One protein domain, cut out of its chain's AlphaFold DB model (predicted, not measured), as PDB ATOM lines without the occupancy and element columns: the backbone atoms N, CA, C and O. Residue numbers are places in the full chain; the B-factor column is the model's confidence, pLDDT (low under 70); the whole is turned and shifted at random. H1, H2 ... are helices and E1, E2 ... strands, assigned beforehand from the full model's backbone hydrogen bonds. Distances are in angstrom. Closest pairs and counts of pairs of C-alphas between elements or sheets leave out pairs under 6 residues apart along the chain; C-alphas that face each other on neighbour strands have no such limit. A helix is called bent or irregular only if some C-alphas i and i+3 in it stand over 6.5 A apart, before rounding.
ATOM      1  N   ARG A   2     222.538 292.197 225.162       97.88
ATOM      2  CA  ARG A   2     221.981 290.825 225.250       97.88
ATOM      3  C   ARG A   2     220.815 290.701 226.230       97.88
ATOM      4  O   ARG A   2     219.717 290.339 225.831       97.88
ATOM      5  N   ALA A   3     221.057 291.008 227.507       97.75
ATOM      6  CA  ALA A   3     220.047 290.876 228.561       97.75
ATOM      7  C   ALA A   3     218.803 291.740 228.298       97.75
ATOM      8  O   ALA A   3     217.691 291.381 228.673       97.75
ATOM      9  N   GLU A   4     219.006 292.874 227.636       97.88
ATOM     10  CA  GLU A   4     217.953 293.803 227.256       97.88
ATOM     11  C   GLU A   4     217.086 293.237 226.128       97.88
ATOM     12  O   GLU A   4     215.875 293.150 226.294       97.88
ATOM     13  N   ILE A   5     217.698 292.748 225.041       98.25
ATOM     14  CA  ILE A   5     216.983 292.043 223.972       98.25
ATOM     15  C   ILE A   5     216.248 290.832 224.546       98.25
ATOM     16  O   ILE A   5     215.055 290.696 224.308       98.25
ATOM     17  N   LEU A   6     216.909 289.998 225.358       98.56
ATOM     18  CA  LEU A   6     216.284 288.823 225.974       98.56
ATOM     19  C   LEU A   6     215.023 289.201 226.757       98.56
ATOM     20  O   LEU A   6     213.967 288.598 226.567       98.56
ATOM     21  N   LYS A   7     215.118 290.227 227.610       98.44
ATOM     22  CA  LYS A   7     213.975 290.740 228.365       98.44
ATOM     23  C   LYS A   7     212.849 291.176 227.426       98.44
ATOM     24  O   LYS A   7     211.700 290.805 227.652       98.44
ATOM     25  N   THR A   8     213.168 291.929 226.378       98.38
ATOM     26  CA  THR A   8     212.186 292.440 225.415       98.38
ATOM     27  C   THR A   8     211.516 291.317 224.620       98.38
ATOM     28  O   THR A   8     210.303 291.363 224.427       98.38
ATOM     29  N   LEU A   9     212.255 290.274 224.225       98.56
ATOM     30  CA  LEU A   9     211.707 289.094 223.545       98.56
ATOM     31  C   LEU A   9     210.729 288.325 224.442       98.56
ATOM     32  O   LEU A   9     209.617 288.014 224.014       98.56
ATOM     33  N   VAL A  10     211.109 288.068 225.699       98.56
ATOM     34  CA  VAL A  10     210.235 287.392 226.673       98.56
ATOM     35  C   VAL A  10     208.957 288.200 226.899       98.56
ATOM     36  O   VAL A  10     207.858 287.659 226.790       98.56
ATOM     37  N   GLN A  11     209.082 289.512 227.114       98.50
ATOM     38  CA  GLN A  11     207.928 290.395 227.291       98.50
ATOM     39  C   GLN A  11     207.025 290.438 226.053       98.50
ATOM     40  O   GLN A  11     205.804 290.437 226.190       98.50
ATOM     41  N   ALA A  12     207.600 290.464 224.848       98.44
ATOM     42  CA  ALA A  12     206.834 290.447 223.608       98.44
ATOM     43  C   ALA A  12     206.037 289.144 223.467       98.44
ATOM     44  O   ALA A  12     204.836 289.190 223.187       98.44
ATOM     45  N   LYS A  13     206.669 287.993 223.735       98.31
ATOM     46  CA  LYS A  13     206.017 286.678 223.705       98.31
ATOM     47  C   LYS A  13     204.842 286.600 224.683       98.31
ATOM     48  O   LYS A  13     203.742 286.206 224.295       98.31
ATOM     49  N   GLU A  14     205.050 287.011 225.933       98.38
ATOM     50  CA  GLU A  14     204.004 287.034 226.963       98.38
ATOM     51  C   GLU A  14     202.848 287.963 226.573       98.38
ATOM     52  O   GLU A  14     201.678 287.585 226.651       98.38
ATOM     53  N   MET A  15     203.166 289.165 226.090       98.25
ATOM     54  CA  MET A  15     202.170 290.157 225.700       98.25
ATOM     55  C   MET A  15     201.315 289.691 224.521       98.25
ATOM     56  O   MET A  15     200.101 289.892 224.516       98.25
ATOM     57  N   TYR A  16     201.932 289.044 223.536       98.31
ATOM     58  CA  TYR A  16     201.221 288.452 222.413       98.31
ATOM     59  C   TYR A  16     200.292 287.309 222.841       98.31
ATOM     60  O   TYR A  16     199.142 287.252 222.397       98.31
ATOM     61  N   ALA A  17     200.737 286.450 223.763       98.19
ATOM     62  CA  ALA A  17     199.873 285.436 224.360       98.19
ATOM     63  C   ALA A  17     198.670 286.074 225.081       98.19
ATOM     64  O   ALA A  17     197.544 285.602 224.941       98.19
ATOM     65  N   THR A  18     198.860 287.187 225.798       98.06
ATOM     66  CA  THR A  18     197.742 287.937 226.396       98.06
ATOM     67  C   THR A  18     196.788 288.495 225.335       98.06
ATOM     68  O   THR A  18     195.576 288.340 225.469       98.06
ATOM     69  N   ILE A  19     197.303 289.120 224.269       97.88
ATOM     70  CA  ILE A  19     196.490 289.673 223.170       97.88
ATOM     71  C   ILE A  19     195.589 288.594 222.564       97.88
ATOM     72  O   ILE A  19     194.378 288.786 222.452       97.88
ATOM     73  N   THR A  20     196.178 287.457 222.201       97.19
ATOM     74  CA  THR A  20     195.476 286.362 221.523       97.19
ATOM     75  C   THR A  20     194.470 285.669 222.441       97.19
ATOM     76  O   THR A  20     193.323 285.478 222.038       97.19
ATOM     77  N   ASN A  21     194.842 285.378 223.690       97.12
ATOM     78  CA  ASN A  21     193.976 284.655 224.625       97.12
ATOM     79  C   ASN A  21     192.836 285.511 225.196       97.12
ATOM     80  O   ASN A  21     191.726 285.015 225.378       97.12
ATOM     81  N   GLU A  22     193.085 286.786 225.515       96.62
ATOM     82  CA  GLU A  22     192.102 287.619 226.224       96.62
ATOM     83  C   GLU A  22     191.283 288.545 225.323       96.62
ATOM     84  O   GLU A  22     190.200 288.983 225.743       96.62
ATOM     85  N   TYR A  23     191.813 288.878 224.139       96.69
ATOM     86  CA  TYR A  23     191.256 289.905 223.256       96.69
ATOM     87  C   TYR A  23     191.067 289.447 221.801       96.69
ATOM     88  O   TYR A  23     190.538 290.216 220.998       96.69
ATOM     89  N   GLY A  24     191.428 288.205 221.454       94.50
ATOM     90  CA  GLY A  24     191.321 287.670 220.090       94.50
ATOM     91  C   GLY A  24     189.903 287.654 219.504       94.50
ATOM     92  O   GLY A  24     189.741 287.638 218.293       94.50
ATOM     93  N   ASN A  25     188.866 287.694 220.344       94.69
ATOM     94  CA  ASN A  25     187.464 287.710 219.917       94.69
ATOM     95  C   ASN A  25     186.830 289.110 219.869       94.69
ATOM     96  O   ASN A  25     185.705 289.243 219.393       94.69
ATOM     97  N   VAL A  26     187.507 290.131 220.401       95.75
ATOM     98  CA  VAL A  26     186.998 291.515 220.442       95.75
ATOM     99  C   VAL A  26     187.812 292.457 219.567       95.75
ATOM    100  O   VAL A  26     187.287 293.466 219.104       95.75
ATOM    101  N   LEU A  27     189.087 292.150 219.333       95.62
ATOM    102  CA  LEU A  27     189.929 292.948 218.459       95.62
ATOM    103  C   LEU A  27     189.582 292.698 216.983       95.62
ATOM    104  O   LEU A  27     189.422 291.547 216.579       95.62
ATOM    105  N   PRO A  28     189.529 293.758 216.157       96.06
ATOM    106  CA  PRO A  28     189.466 293.625 214.708       96.06
ATOM    107  C   PRO A  28     190.608 292.771 214.144       96.06
ATOM    108  O   PRO A  28     191.756 292.868 214.590       96.06
ATOM    109  N   GLU A  29     190.309 291.990 213.106       95.75
ATOM    110  CA  GLU A  29     191.255 291.058 212.480       95.75
ATOM    111  C   GLU A  29     192.543 291.749 212.006       95.75
ATOM    112  O   GLU A  29     193.637 291.237 212.214       95.75
ATOM    113  N   ASN A  30     192.454 292.959 211.446       95.44
ATOM    114  CA  ASN A  30     193.631 293.709 211.002       95.44
ATOM    115  C   ASN A  30     194.584 294.074 212.157       95.44
ATOM    116  O   ASN A  30     195.796 294.124 211.955       95.44
ATOM    117  N   ILE A  31     194.054 294.311 213.363       95.75
ATOM    118  CA  ILE A  31     194.869 294.570 214.556       95.75
ATOM    119  C   ILE A  31     195.538 293.273 215.020       95.75
ATOM    120  O   ILE A  31     196.735 293.270 215.308       95.75
ATOM    121  N   LEU A  32     194.797 292.163 215.035       96.88
ATOM    122  CA  LEU A  32     195.355 290.853 215.371       96.88
ATOM    123  C   LEU A  32     196.446 290.444 214.381       96.88
ATOM    124  O   LEU A  32     197.526 290.055 214.814       96.88
ATOM    125  N   ASN A  33     196.226 290.603 213.078       96.38
ATOM    126  CA  ASN A  33     197.215 290.302 212.041       96.38
ATOM    127  C   ASN A  33     198.495 291.134 212.213       96.38
ATOM    128  O   ASN A  33     199.592 290.620 212.007       96.38
ATOM    129  N   SER A  34     198.383 292.391 212.655       94.81
ATOM    130  CA  SER A  34     199.548 293.223 212.985       94.81
ATOM    131  C   SER A  34     200.338 292.678 214.185       94.81
ATOM    132  O   SER A  34     201.572 292.654 214.160       94.81
ATOM    133  N   ALA A  35     199.650 292.189 215.224       97.12
ATOM    134  CA  ALA A  35     200.298 291.543 216.366       97.12
ATOM    135  C   ALA A  35     201.001 290.233 215.966       97.12
ATOM    136  O   ALA A  35     202.153 290.038 216.354       97.12
ATOM    137  N   HIS A  36     200.358 289.399 215.138       97.31
ATOM    138  CA  HIS A  36     200.961 288.182 214.574       97.31
ATOM    139  C   HIS A  36     202.224 288.523 213.773       97.31
ATOM    140  O   HIS A  36     203.311 288.054 214.095       97.31
ATOM    141  N   ALA A  37     202.123 289.441 212.805       96.50
ATOM    142  CA  ALA A  37     203.263 289.871 211.994       96.50
ATOM    143  C   ALA A  37     204.406 290.465 212.838       96.50
ATOM    144  O   ALA A  37     205.582 290.349 212.483       96.50
ATOM    145  N   THR A  38     204.078 291.095 213.970       97.19
ATOM    146  CA  THR A  38     205.084 291.639 214.883       97.19
ATOM    147  C   THR A  38     205.937 290.540 215.522       97.19
ATOM    148  O   THR A  38     207.160 290.686 215.555       97.19
ATOM    149  N   ILE A  39     205.318 289.448 215.980       97.44
ATOM    150  CA  ILE A  39     206.010 288.306 216.597       97.44
ATOM    151  C   ILE A  39     206.688 287.412 215.562       97.44
ATOM    152  O   ILE A  39     207.833 287.017 215.771       97.44
ATOM    153  N   ASP A  40     206.015 287.136 214.449       95.25
ATOM    154  CA  ASP A  40     206.476 286.135 213.484       95.25
ATOM    155  C   ASP A  40     207.526 286.689 212.513       95.25
ATOM    156  O   ASP A  40     208.313 285.933 211.954       95.25
ATOM    157  N   SER A  41     207.555 288.009 212.296       93.06
ATOM    158  CA  SER A  41     208.411 288.617 211.271       93.06
ATOM    159  C   SER A  41     209.181 289.837 211.767       93.06
ATOM    160  O   SER A  41     210.402 289.891 211.626       93.06
ATOM    161  N   ASN A  42     208.513 290.836 212.354       94.81
ATOM    162  CA  ASN A  42     209.176 292.118 212.628       94.81
ATOM    163  C   ASN A  42     210.275 291.994 213.689       94.81
ATOM    164  O   ASN A  42     211.396 292.438 213.453       94.81
ATOM    165  N   ILE A  43     209.973 291.382 214.839       96.50
ATOM    166  CA  ILE A  43     210.965 291.153 215.895       96.50
ATOM    167  C   ILE A  43     212.092 290.226 215.396       96.50
ATOM    168  O   ILE A  43     213.250 290.651 215.473       96.50
ATOM    169  N   PRO A  44     211.809 289.032 214.822       95.88
ATOM    170  CA  PRO A  44     212.844 288.151 214.278       95.88
ATOM    171  C   PRO A  44     213.767 288.830 213.266       95.88
ATOM    172  O   PRO A  44     214.976 288.633 213.318       95.88
ATOM    173  N   LYS A  45     213.244 289.712 212.404       96.00
ATOM    174  CA  LYS A  45     214.067 290.478 211.458       96.00
ATOM    175  C   LYS A  45     215.144 291.312 212.157       96.00
ATOM    176  O   LYS A  45     216.295 291.304 211.728       96.00
ATOM    177  N   PHE A  46     214.800 292.039 213.220       97.44
ATOM    178  CA  PHE A  46     215.782 292.852 213.950       97.44
ATOM    179  C   PHE A  46     216.775 291.998 214.741       97.44
ATOM    180  O   PHE A  46     217.954 292.344 214.809       97.44
ATOM    181  N   VAL A  47     216.326 290.860 215.275       98.06
ATOM    182  CA  VAL A  47     217.203 289.861 215.902       98.06
ATOM    183  C   VAL A  47     218.205 289.313 214.882       98.06
ATOM    184  O   VAL A  47     219.403 289.295 215.147       98.06
ATOM    185  N   ASN A  48     217.750 288.916 213.696       98.00
ATOM    186  CA  ASN A  48     218.620 288.357 212.662       98.00
ATOM    187  C   ASN A  48     219.605 289.395 212.127       98.00
ATOM    188  O   ASN A  48     220.777 289.076 211.950       98.00
ATOM    189  N   ASN A  49     219.186 290.655 211.979       96.38
ATOM    190  CA  ASN A  49     220.107 291.747 211.668       96.38
ATOM    191  C   ASN A  49     221.195 291.897 212.743       96.38
ATOM    192  O   ASN A  49     222.364 292.067 212.407       96.38
ATOM    193  N   PHE A  50     220.834 291.794 214.027       97.62
ATOM    194  CA  PHE A  50     221.801 291.834 215.126       97.62
ATOM    195  C   PHE A  50     222.830 290.702 214.997       97.62
ATOM    196  O   PHE A  50     224.031 290.951 215.053       97.62
ATOM    197  N   LEU A  51     222.373 289.465 214.785       97.44
ATOM    198  CA  LEU A  51     223.251 288.297 214.644       97.44
ATOM    199  C   LEU A  51     224.128 288.367 213.390       97.44
ATOM    200  O   LEU A  51     225.300 288.000 213.442       97.44
ATOM    201  N   HIS A  52     223.594 288.900 212.292       95.69
ATOM    202  CA  HIS A  52     224.351 289.132 211.068       95.69
ATOM    203  C   HIS A  52     225.507 290.111 211.301       95.69
ATOM    204  O   HIS A  52     226.643 289.820 210.934       95.69
ATOM    205  N   VAL A  53     225.258 291.212 212.019       94.75
ATOM    206  CA  VAL A  53     226.310 292.167 212.409       94.75
ATOM    207  C   VAL A  53     227.392 291.492 213.253       94.75
ATOM    208  O   VAL A  53     228.574 291.781 213.068       94.75
ATOM    209  N   LEU A  54     227.020 290.582 214.163       95.12
ATOM    210  CA  LEU A  54     228.008 289.829 214.938       95.12
ATOM    211  C   LEU A  54     228.881 288.952 214.039       95.12
ATOM    212  O   LEU A  54     230.103 289.017 214.154       95.12
ATOM    213  N   ASN A  55     228.268 288.173 213.143       94.00
ATOM    214  CA  ASN A  55     228.978 287.297 212.210       94.00
ATOM    215  C   ASN A  55     229.952 288.081 211.319       94.00
ATOM    216  O   ASN A  55     231.124 287.715 211.188       94.00
ATOM    217  N   ASP A  56     229.488 289.193 210.752       92.44
ATOM    218  CA  ASP A  56     230.272 290.019 209.839       92.44
ATOM    219  C   ASP A  56     231.440 290.712 210.542       92.44
ATOM    220  O   ASP A  56     232.556 290.745 210.013       92.44
ATOM    221  N   ALA A  57     231.226 291.213 211.762       90.62
ATOM    222  CA  ALA A  57     232.264 291.893 212.531       90.62
ATOM    223  C   ALA A  57     233.458 290.985 212.866       90.62
ATOM    224  O   ALA A  57     234.587 291.471 212.974       90.62
ATOM    225  N   VAL A  58     233.235 289.673 212.994       86.50
ATOM    226  CA  VAL A  58     234.302 288.685 213.231       86.50
ATOM    227  C   VAL A  58     234.647 287.846 211.994       86.50
ATOM    228  O   VAL A  58     235.529 286.992 212.069       86.50
ATOM    229  N   LYS A  59     234.003 288.110 210.846       86.12
ATOM    230  CA  LYS A  59     234.170 287.396 209.565       86.12
ATOM    231  C   LYS A  59     233.982 285.878 209.680       86.12
ATOM    232  O   LYS A  59     234.694 285.109 209.031       86.12
ATOM    233  N   GLN A  60     233.047 285.446 210.520       88.25
ATOM    234  CA  GLN A  60     232.725 284.036 210.747       88.25
ATOM    235  C   GLN A  60     231.215 283.857 210.864       88.25
ATOM    236  O   GLN A  60     230.539 284.669 211.483       88.25
ATOM    237  N   ASN A  61     230.686 282.767 210.308       89.19
ATOM    238  CA  ASN A  61     229.268 282.438 210.426       89.19
ATOM    239  C   ASN A  61     229.017 281.629 211.708       89.19
ATOM    240  O   ASN A  61     228.974 280.401 211.670       89.19
ATOM    241  N   ILE A  62     228.946 282.323 212.844       92.19
ATOM    242  CA  ILE A  62     228.777 281.714 214.173       92.19
ATOM    243  C   ILE A  62     227.292 281.490 214.473       92.19
ATOM    244  O   ILE A  62     226.913 280.456 215.016       92.19
ATOM    245  N   TYR A  63     226.453 282.457 214.105       95.38
ATOM    246  CA  TYR A  63     225.024 282.464 214.394       95.38
ATOM    247  C   TYR A  63     224.204 282.213 213.132       95.38
ATOM    248  O   TYR A  63     224.486 282.786 212.084       95.38
ATOM    249  N   SER A  64     223.175 281.375 213.243       94.31
ATOM    250  CA  SER A  64     222.194 281.164 212.172       94.31
ATOM    251  C   SER A  64     221.007 282.116 212.326       94.31
ATOM    252  O   SER A  64     220.786 282.674 213.401       94.31
ATOM    253  N   GLU A  65     220.251 282.303 211.246       93.56
ATOM    254  CA  GLU A  65     218.994 283.050 211.295       93.56
ATOM    255  C   GLU A  65     217.958 282.318 212.158       93.56
ATOM    256  O   GLU A  65     217.834 281.096 212.094       93.56
ATOM    257  N   ASN A  66     217.202 283.088 212.938       93.62
ATOM    258  CA  ASN A  66     216.061 282.613 213.712       93.62
ATOM    259  C   ASN A  66     214.787 282.784 212.889       93.62
ATOM    260  O   ASN A  66     214.551 283.846 212.306       93.62
ATOM    261  N   ASN A  67     213.932 281.774 212.908       92.12
ATOM    262  CA  ASN A  67     212.669 281.752 212.175       92.12
ATOM    263  C   ASN A  67     211.484 282.210 213.028       92.12
ATOM    264  O   ASN A  67     210.409 282.482 212.502       92.12
ATOM    265  N   ASN A  68     211.653 282.258 214.349       93.00
ATOM    266  CA  ASN A  68     210.602 282.615 215.293       93.00
ATOM    267  C   ASN A  68     211.194 283.218 216.576       93.00
ATOM    268  O   ASN A  68     212.408 283.226 216.798       93.00
ATOM    269  N   ILE A  69     210.311 283.742 217.428       95.62
ATOM    270  CA  ILE A  69     210.703 284.383 218.687       95.62
ATOM    271  C   ILE A  69     211.315 283.403 219.701       95.62
ATOM    272  O   ILE A  69     212.100 283.828 220.543       95.62
ATOM    273  N   ASP A  70     211.002 282.109 219.619       96.06
ATOM    274  CA  ASP A  70     211.498 281.107 220.567       96.06
ATOM    275  C   ASP A  70     212.960 280.758 220.303       96.06
ATOM    276  O   ASP A  70     213.765 280.774 221.233       96.06
ATOM    277  N   GLU A  71     213.324 280.576 219.034       95.81
ATOM    278  CA  GLU A  71     214.718 280.466 218.592       95.81
ATOM    279  C   GLU A  71     215.519 281.715 218.996       95.81
ATOM    280  O   GLU A  71     216.604 281.614 219.571       95.81
ATOM    281  N   ALA A  72     214.945 282.910 218.809       97.00
ATOM    282  CA  ALA A  72     215.581 284.154 219.235       97.00
ATOM    283  C   ALA A  72     215.822 284.201 220.758       97.00
ATOM    284  O   ALA A  72     216.892 284.623 221.207       97.00
ATOM    285  N   ILE A  73     214.850 283.767 221.566       98.06
ATOM    286  CA  ILE A  73     214.993 283.685 223.027       98.06
ATOM    287  C   ILE A  73     216.095 282.692 223.402       98.06
ATOM    288  O   ILE A  73     216.900 283.002 224.282       98.06
ATOM    289  N   GLU A  74     216.165 281.531 222.751       97.31
ATOM    290  CA  GLU A  74     217.205 280.528 222.996       97.31
ATOM    291  C   GLU A  74     218.605 281.103 222.741       97.31
ATOM    292  O   GLU A  74     219.467 281.052 223.622       97.31
ATOM    293  N   VAL A  75     218.807 281.760 221.594       96.88
ATOM    294  CA  VAL A  75     220.088 282.397 221.249       96.88
ATOM    295  C   VAL A  75     220.480 283.462 222.277       96.88
ATOM    296  O   VAL A  75     221.614 283.475 222.757       96.88
ATOM    297  N   PHE A  76     219.553 284.341 222.666       97.62
ATOM    298  CA  PHE A  76     219.838 285.434 223.606       97.62
ATOM    299  C   PHE A  76     219.910 284.993 225.076       97.62
ATOM    300  O   PHE A  76     220.425 285.734 225.928       97.62
ATOM    301  N   SER A  77     219.457 283.776 225.376       97.81
ATOM    302  CA  SER A  77     219.642 283.131 226.677       97.81
ATOM    303  C   SER A  77     221.079 282.650 226.889       97.81
ATOM    304  O   SER A  77     221.491 282.504 228.039       97.81
ATOM    305  N   ASN A  78     221.867 282.469 225.822       96.12
ATOM    306  CA  ASN A  78     223.271 282.086 225.929       96.12
ATOM    307  C   ASN A  78     224.139 283.257 226.453       96.12
ATOM    308  O   ASN A  78     224.273 284.270 225.758       96.12
ATOM    309  N   PRO A  79     224.767 283.150 227.642       93.44
ATOM    310  CA  PRO A  79     225.622 284.208 228.181       93.44
ATOM    311  C   PRO A  79     226.884 284.463 227.343       93.44
ATOM    312  O   PRO A  79     227.368 285.594 227.326       93.44
ATOM    313  N   ASP A  80     227.378 283.476 226.589       93.75
ATOM    314  CA  ASP A  80     228.561 283.643 225.732       93.75
ATOM    315  C   ASP A  80     228.314 284.636 224.585       93.75
ATOM    316  O   ASP A  80     229.256 285.175 224.002       93.75
ATOM    317  N   LEU A  81     227.047 284.962 224.296       95.81
ATOM    318  CA  LEU A  81     226.696 285.999 223.330       95.81
ATOM    319  C   LEU A  81     227.236 287.382 223.744       95.81
ATOM    320  O   LEU A  81     227.579 288.176 222.871       95.81
ATOM    321  N   ASP A  82     227.389 287.666 225.047       96.94
ATOM    322  CA  ASP A  82     228.008 288.917 225.520       96.94
ATOM    323  C   ASP A  82     229.481 289.028 225.078       96.94
ATOM    324  O   ASP A  82     229.948 290.117 224.730       96.94
ATOM    325  N   VAL A  83     230.204 287.903 225.009       95.19
ATOM    326  CA  VAL A  83     231.591 287.861 224.517       95.19
ATOM    327  C   VAL A  83     231.634 288.192 223.028       95.19
ATOM    328  O   VAL A  83     232.456 289.005 222.599       95.19
ATOM    329  N   SER A  84     230.719 287.628 222.241       95.06
ATOM    330  CA  SER A  84     230.618 287.916 220.807       95.06
ATOM    331  C   SER A  84     230.232 289.364 220.524       95.06
ATOM    332  O   SER A  84     230.822 289.983 219.640       95.06
ATOM    333  N   ILE A  85     229.319 289.944 221.310       95.75
ATOM    334  CA  ILE A  85     228.969 291.370 221.223       95.75
ATOM    335  C   ILE A  85     230.206 292.234 221.481       95.75
ATOM    336  O   ILE A  85     230.520 293.129 220.694       95.75
ATOM    337  N   GLN A  86     230.950 291.945 222.550       95.25
ATOM    338  CA  GLN A  86     232.144 292.715 222.885       95.25
ATOM    339  C   GLN A  86     233.246 292.556 221.827       95.25
ATOM    340  O   GLN A  86     233.920 293.530 221.486       95.25
ATOM    341  N   SER A  87     233.409 291.348 221.282       93.00
ATOM    342  CA  SER A  87     234.335 291.063 220.183       93.00
ATOM    343  C   SER A  87     233.978 291.867 218.929       93.00
ATOM    344  O   SER A  87     234.833 292.559 218.371       93.00
ATOM    345  N   ALA A  88     232.699 291.873 218.544       92.81
ATOM    346  CA  ALA A  88     232.201 292.622 217.395       92.81
ATOM    347  C   ALA A  88     232.455 294.132 217.539       92.81
ATOM    348  O   ALA A  88     232.990 294.758 216.617       92.81
ATOM    349  N   ILE A  89     232.149 294.705 218.710       93.69
ATOM    350  CA  ILE A  89     232.400 296.120 219.038       93.69
ATOM    351  C   ILE A  89     233.897 296.454 218.955       93.69
ATOM    352  O   ILE A  89     234.284 297.485 218.400       93.69
ATOM    353  N   ASN A  90     234.755 295.570 219.465       91.62
ATOM    354  CA  ASN A  90     236.200 295.791 219.500       91.62
ATOM    355  C   ASN A  90     236.884 295.593 218.142       91.62
ATOM    356  O   ASN A  90     237.957 296.158 217.932       91.62
ATOM    357  N   SER A  91     236.280 294.828 217.224       82.44
ATOM    358  CA  SER A  91     236.862 294.539 215.908       82.44
ATOM    359  C   SER A  91     237.135 295.809 215.092       82.44
ATOM    360  O   SER A  91     238.077 295.829 214.307       82.44
ATOM    361  N   LYS A  92     236.328 296.874 215.266       74.88
ATOM    362  CA  LYS A  92     236.365 298.145 214.504       74.88
ATOM    363  C   LYS A  92     236.369 297.992 212.971       74.88
ATOM    364  O   LYS A  92     236.571 298.977 212.267       74.88
ATOM    365  N   THR A  93     236.165 296.782 212.447       73.94
ATOM    366  CA  THR A  93     236.251 296.486 211.008       73.94
ATOM    367  C   THR A  93     234.903 296.540 210.304       73.94
ATOM    368  O   THR A  93     234.861 296.567 209.076       73.94
ATOM    369  N   TYR A  94     233.816 296.593 211.072       81.62
ATOM    370  CA  TYR A  94     232.460 296.665 210.560       81.62
ATOM    371  C   TYR A  94     231.921 298.093 210.674       81.62
ATOM    372  O   TYR A  94     231.828 298.658 211.765       81.62
ATOM    373  N   LEU A  95     231.596 298.678 209.524       85.12
ATOM    374  CA  LEU A  95     230.980 299.992 209.388       85.12
ATOM    375  C   LEU A  95     229.825 299.872 208.397       85.12
ATOM    376  O   LEU A  95     229.974 299.242 207.351       85.12
ATOM    377  N   ALA A  96     228.704 300.516 208.699       85.12
ATOM    378  CA  ALA A  96     227.578 300.639 207.778       85.12
ATOM    379  C   ALA A  96     227.313 302.112 207.469       85.12
ATOM    380  O   ALA A  96     227.685 302.997 208.240       85.12
ATOM    381  N   THR A  97     226.656 302.392 206.348       86.06
ATOM    382  CA  THR A  97     226.264 303.753 205.978       86.06
ATOM    383  C   THR A  97     224.821 303.798 205.495       86.06
ATOM    384  O   THR A  97     224.369 302.892 204.801       86.06
ATOM    385  N   ASP A  98     224.109 304.866 205.858       85.69
ATOM    386  CA  ASP A  98     222.784 305.208 205.318       85.69
ATOM    387  C   ASP A  98     222.881 306.151 204.098       85.69
ATOM    388  O   ASP A  98     221.878 306.696 203.646       85.69
ATOM    389  N   GLY A  99     224.094 306.377 203.575       84.81
ATOM    390  CA  GLY A  99     224.387 307.341 202.511       84.81
ATOM    391  C   GLY A  99     224.636 308.773 203.002       84.81
ATOM    392  O   GLY A  99     225.213 309.566 202.261       84.81
ATOM    393  N   ALA A 100     224.270 309.105 204.246       88.44
ATOM    394  CA  ALA A 100     224.504 310.416 204.860       88.44
ATOM    395  C   ALA A 100     225.509 310.359 206.022       88.44
ATOM    396  O   ALA A 100     226.246 311.314 206.269       88.44
ATOM    397  N   ARG A 101     225.542 309.244 206.753       88.94
ATOM    398  CA  ARG A 101     226.377 309.010 207.933       88.94
ATOM    399  C   ARG A 101     227.005 307.626 207.873       88.94
ATOM    400  O   ARG A 101     226.502 306.716 207.217       88.94
ATOM    401  N   THR A 102     228.128 307.484 208.566       90.69
ATOM    402  CA  THR A 102     228.759 306.187 208.832       90.69
ATOM    403  C   THR A 102     228.497 305.814 210.283       90.69
ATOM    404  O   THR A 102     228.667 306.648 211.172       90.69
ATOM    405  N   PHE A 103     228.102 304.568 210.507       91.75
ATOM    406  CA  PHE A 103     227.810 304.005 211.815       91.75
ATOM    407  C   PHE A 103     228.874 302.976 212.174       91.75
ATOM    408  O   PHE A 103     229.254 302.148 211.343       91.75
ATOM    409  N   ASN A 104     229.345 303.028 213.416       92.88
ATOM    410  CA  ASN A 104     230.194 301.978 213.971       92.88
ATOM    411  C   ASN A 104     229.360 300.771 214.431       92.88
ATOM    412  O   ASN A 104     228.142 300.875 214.584       92.88
ATOM    413  N   THR A 105     230.013 299.633 214.684       93.69
ATOM    414  CA  THR A 105     229.341 298.400 215.130       93.69
ATOM    415  C   THR A 105     228.415 298.626 216.322       93.69
ATOM    416  O   THR A 105     227.287 298.145 216.303       93.69
ATOM    417  N   THR A 106     228.847 299.385 217.336       95.12
ATOM    418  CA  THR A 106     228.028 299.675 218.523       95.12
ATOM    419  C   THR A 106     226.716 300.348 218.137       95.12
ATOM    420  O   THR A 106     225.659 299.865 218.520       95.12
ATOM    421  N   GLN A 107     226.773 301.399 217.318       94.81
ATOM    422  CA  GLN A 107     225.587 302.135 216.875       94.81
ATOM    423  C   GLN A 107     224.633 301.254 216.063       94.81
ATOM    424  O   GLN A 107     223.419 301.375 216.183       94.81
ATOM    425  N   ILE A 108     225.163 300.348 215.240       94.94
ATOM    426  CA  ILE A 108     224.342 299.434 214.434       94.94
ATOM    427  C   ILE A 108     223.647 298.402 215.332       94.94
ATOM    428  O   ILE A 108     222.460 298.123 215.151       94.94
ATOM    429  N   LEU A 109     224.362 297.863 216.323       96.00
ATOM    430  CA  LEU A 109     223.787 296.946 217.307       96.00
ATOM    431  C   LEU A 109     222.722 297.644 218.165       96.00
ATOM    432  O   LEU A 109     221.669 297.056 218.398       96.00
ATOM    433  N   GLU A 110     222.941 298.898 218.572       96.62
ATOM    434  CA  GLU A 110     221.941 299.728 219.266       96.62
ATOM    435  C   GLU A 110     220.676 299.916 218.418       96.62
ATOM    436  O   GLU A 110     219.575 299.693 218.908       96.62
ATOM    437  N   GLN A 111     220.808 300.205 217.119       95.25
ATOM    438  CA  GLN A 111     219.650 300.305 216.220       95.25
ATOM    439  C   GLN A 111     218.868 298.987 216.106       95.25
ATOM    440  O   GLN A 111     217.641 298.990 215.998       95.25
ATOM    441  N   CYS A 112     219.553 297.844 216.151       96.94
ATOM    442  CA  CYS A 112     218.880 296.547 216.178       96.94
ATOM    443  C   CYS A 112     218.124 296.336 217.501       96.94
ATOM    444  O   CYS A 112     216.989 295.860 217.480       96.94
ATOM    445  N   VAL A 113     218.708 296.743 218.638       98.06
ATOM    446  CA  VAL A 113     218.037 296.734 219.951       98.06
ATOM    447  C   VAL A 113     216.776 297.608 219.918       98.06
ATOM    448  O   VAL A 113     215.711 297.151 220.341       98.06
ATOM    449  N   ASP A 114     216.856 298.819 219.365       97.56
ATOM    450  CA  ASP A 114     215.713 299.732 219.208       97.56
ATOM    451  C   ASP A 114     214.613 299.133 218.319       97.56
ATOM    452  O   ASP A 114     213.417 299.276 218.593       97.56
ATOM    453  N   GLY A 115     215.004 298.415 217.263       97.12
ATOM    454  CA  GLY A 115     214.080 297.693 216.391       97.12
ATOM    455  C   GLY A 115     213.297 296.605 217.129       97.12
ATOM    456  O   GLY A 115     212.070 296.533 217.007       97.12
ATOM    457  N   VAL A 116     213.972 295.810 217.965       97.88
ATOM    458  CA  VAL A 116     213.311 294.805 218.820       97.88
ATOM    459  C   VAL A 116     212.349 295.479 219.812       97.88
ATOM    460  O   VAL A 116     211.204 295.042 219.950       97.88
ATOM    461  N   HIS A 117     212.754 296.588 220.443       98.00
ATOM    462  CA  HIS A 117     211.878 297.362 221.339       98.00
ATOM    463  C   HIS A 117     210.658 297.943 220.635       98.00
ATOM    464  O   HIS A 117     209.561 297.930 221.191       98.00
ATOM    465  N   SER A 118     210.820 298.418 219.403       97.44
ATOM    466  CA  SER A 118     209.712 298.950 218.607       97.44
ATOM    467  C   SER A 118     208.633 297.887 218.365       97.44
ATOM    468  O   SER A 118     207.440 298.193 218.413       97.44
ATOM    469  N   GLY A 119     209.032 296.619 218.205       96.88
ATOM    470  CA  GLY A 119     208.108 295.484 218.165       96.88
ATOM    471  C   GLY A 119     207.310 295.319 219.464       96.88
ATOM    472  O   GLY A 119     206.084 295.208 219.429       96.88
ATOM    473  N   LEU A 120     207.971 295.390 220.624       97.81
ATOM    474  CA  LEU A 120     207.288 295.347 221.922       97.81
ATOM    475  C   LEU A 120     206.309 296.523 222.101       97.81
ATOM    476  O   LEU A 120     205.200 296.337 222.603       97.81
ATOM    477  N   VAL A 121     206.683 297.728 221.663       97.88
ATOM    478  CA  VAL A 121     205.798 298.905 221.709       97.88
ATOM    479  C   VAL A 121     204.551 298.691 220.844       97.88
ATOM    480  O   VAL A 121     203.445 298.976 221.302       97.88
ATOM    481  N   SER A 122     204.702 298.120 219.645       97.38
ATOM    482  CA  SER A 122     203.581 297.765 218.759       97.38
ATOM    483  C   SER A 122     202.592 296.795 219.426       97.38
ATOM    484  O   SER A 122     201.371 297.007 219.410       97.38
ATOM    485  N   LEU A 123     203.106 295.762 220.104       98.19
ATOM    486  CA  LEU A 123     202.278 294.837 220.883       98.19
ATOM    487  C   LEU A 123     201.592 295.547 222.056       98.19
ATOM    488  O   LEU A 123     200.408 295.328 222.295       98.19
ATOM    489  N   SER A 124     202.283 296.462 222.738       98.06
ATOM    490  CA  SER A 124     201.715 297.224 223.859       98.06
ATOM    491  C   SER A 124     200.530 298.087 223.420       98.06
ATOM    492  O   SER A 124     199.477 298.087 224.068       98.06
ATOM    493  N   SER A 125     200.645 298.756 222.269       97.06
ATOM    494  CA  SER A 125     199.532 299.491 221.660       97.06
ATOM    495  C   SER A 125     198.360 298.572 221.309       97.06
ATOM    496  O   SER A 125     197.207 298.926 221.561       97.06
ATOM    497  N   THR A 126     198.639 297.372 220.800       97.38
ATOM    498  CA  THR A 126     197.603 296.378 220.486       97.38
ATOM    499  C   THR A 126     196.889 295.874 221.743       97.38
ATOM    500  O   THR A 126     195.657 295.829 221.788       97.38
ATOM    501  N   LEU A 127     197.637 295.565 222.804       97.50
ATOM    502  CA  LEU A 127     197.077 295.177 224.096       97.50
ATOM    503  C   LEU A 127     196.189 296.287 224.677       97.50
ATOM    504  O   LEU A 127     195.106 296.015 225.198       97.50
ATOM    505  N   MET A 128     196.616 297.548 224.564       97.00
ATOM    506  CA  MET A 128     195.815 298.692 224.995       97.00
ATOM    507  C   MET A 128     194.514 298.813 224.193       97.00
ATOM    508  O   MET A 128     193.455 299.021 224.785       97.00
ATOM    509  N   ALA A 129     194.563 298.624 222.871       95.38
ATOM    510  CA  ALA A 129     193.366 298.602 222.033       95.38
ATOM    511  C   ALA A 129     192.389 297.495 222.468       95.38
ATOM    512  O   ALA A 129     191.186 297.744 222.577       95.38
ATOM    513  N   GLY A 130     192.899 296.306 222.806       95.69
ATOM    514  CA  GLY A 130     192.090 295.203 223.333       95.69
ATOM    515  C   GLY A 130     191.391 295.576 224.641       95.69
ATOM    516  O   GLY A 130     190.179 295.407 224.779       95.69
ATOM    517  N   ARG A 131     192.135 296.182 225.575       96.19
ATOM    518  CA  ARG A 131     191.603 296.666 226.860       96.19
ATOM    519  C   ARG A 131     190.538 297.744 226.706       96.19
ATOM    520  O   ARG A 131     189.630 297.790 227.526       96.19
ATOM    521  N   ILE A 132     190.664 298.626 225.714       96.00
ATOM    522  CA  ILE A 132     189.664 299.665 225.435       96.00
ATOM    523  C   ILE A 132     188.408 299.040 224.821       96.00
ATOM    524  O   ILE A 132     187.311 299.371 225.248       96.00
ATOM    525  N   THR A 133     188.568 298.124 223.866       93.62
ATOM    526  CA  THR A 133     187.452 297.531 223.106       93.62
ATOM    527  C   THR A 133     186.579 296.605 223.956       93.62
ATOM    528  O   THR A 133     185.387 296.479 223.710       93.62
ATOM    529  N   LYS A 134     187.165 295.948 224.964       91.94
ATOM    530  CA  LYS A 134     186.454 295.031 225.869       91.94
ATOM    531  C   LYS A 134     185.620 295.740 226.952       91.94
ATOM    532  O   LYS A 134     184.865 295.059 227.643       91.94
ATOM    533  N   ARG A 135     185.812 297.049 227.156       81.38
ATOM    534  CA  ARG A 135     185.046 297.850 228.129       81.38
ATOM    535  C   ARG A 135     183.643 298.128 227.619       81.38
ATOM    536  O   ARG A 135     182.729 298.069 228.466       81.38
TER     537      ARG A 135
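This is residues 2 to 135 of the 135 residues of an uncharacterized protein of Flavobacterium sp. ABG (UniProt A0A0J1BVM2). Three long helices, H1, H2 and H5, lie side by side in an elongated up-and-down bundle, each running against the one before; H2 is bent but runs nearly straight. Short H3 packs on H1 and H2b, short H4 packs on H2b near one end, and a small hairpin, E1 and E2, lies at that end, where H5 begins. The printed part has 134 residues with five named helices and two named strands, in the order H1 H2 H3 H4 E1 E2 H5; it is mostly helix, with one antiparallel sheet. It is only just compact, close to loose, with a radius of gyration of the C-alphas of 16.6 A and spans of 53 by 35 by 20 A.

H1, residues 2 to 23, and H5, residues 105 to 133, touch and run the same way, closest at the C-alphas of Ala 12 and Leu 120, 5.2 A. H2, residues 29 to 58, was assigned as one helix by its hydrogen bonds but is bent: C-alphas 40 and 43 are 7.2 A apart, and its arms are H2a, 29 to 40, and H2b, 43 to 58. H1 and H2a form a helical hairpin, closest at the C-alphas of Tyr 16 and Ala 35, 6.9 A. H3, residues 69 to 77, touches H1, closest at the C-alphas of Leu 6 and Phe 76, 5.5 A. H4, residues 81 to 91, touches H2b at a steep tilt of 52 degrees, closest at the C-alphas of Ala 57 and Ala 88, 4.9 A. E1, residues 95 to 97, and E2, 102 to 104, form an antiparallel hairpin with N 103 and O 96 at 2.8 A. In H1, H2a, H2b, H3, H4 and H5 every O i to N i+4 pair is within hydrogen-bond range.

H1 begins at C-alpha 2 (221.981, 290.825, 225.250) and is 30.8 A long. H2b measures 23.6 A, and H5 42.7 A, ending at C-alpha 133 (187.452, 297.531, 223.106).

The farthest C-alphas, of Thr 93 and Arg 135, are 54.0 A apart. The printed part has no cut, no link is long, and no printed residue is under 70.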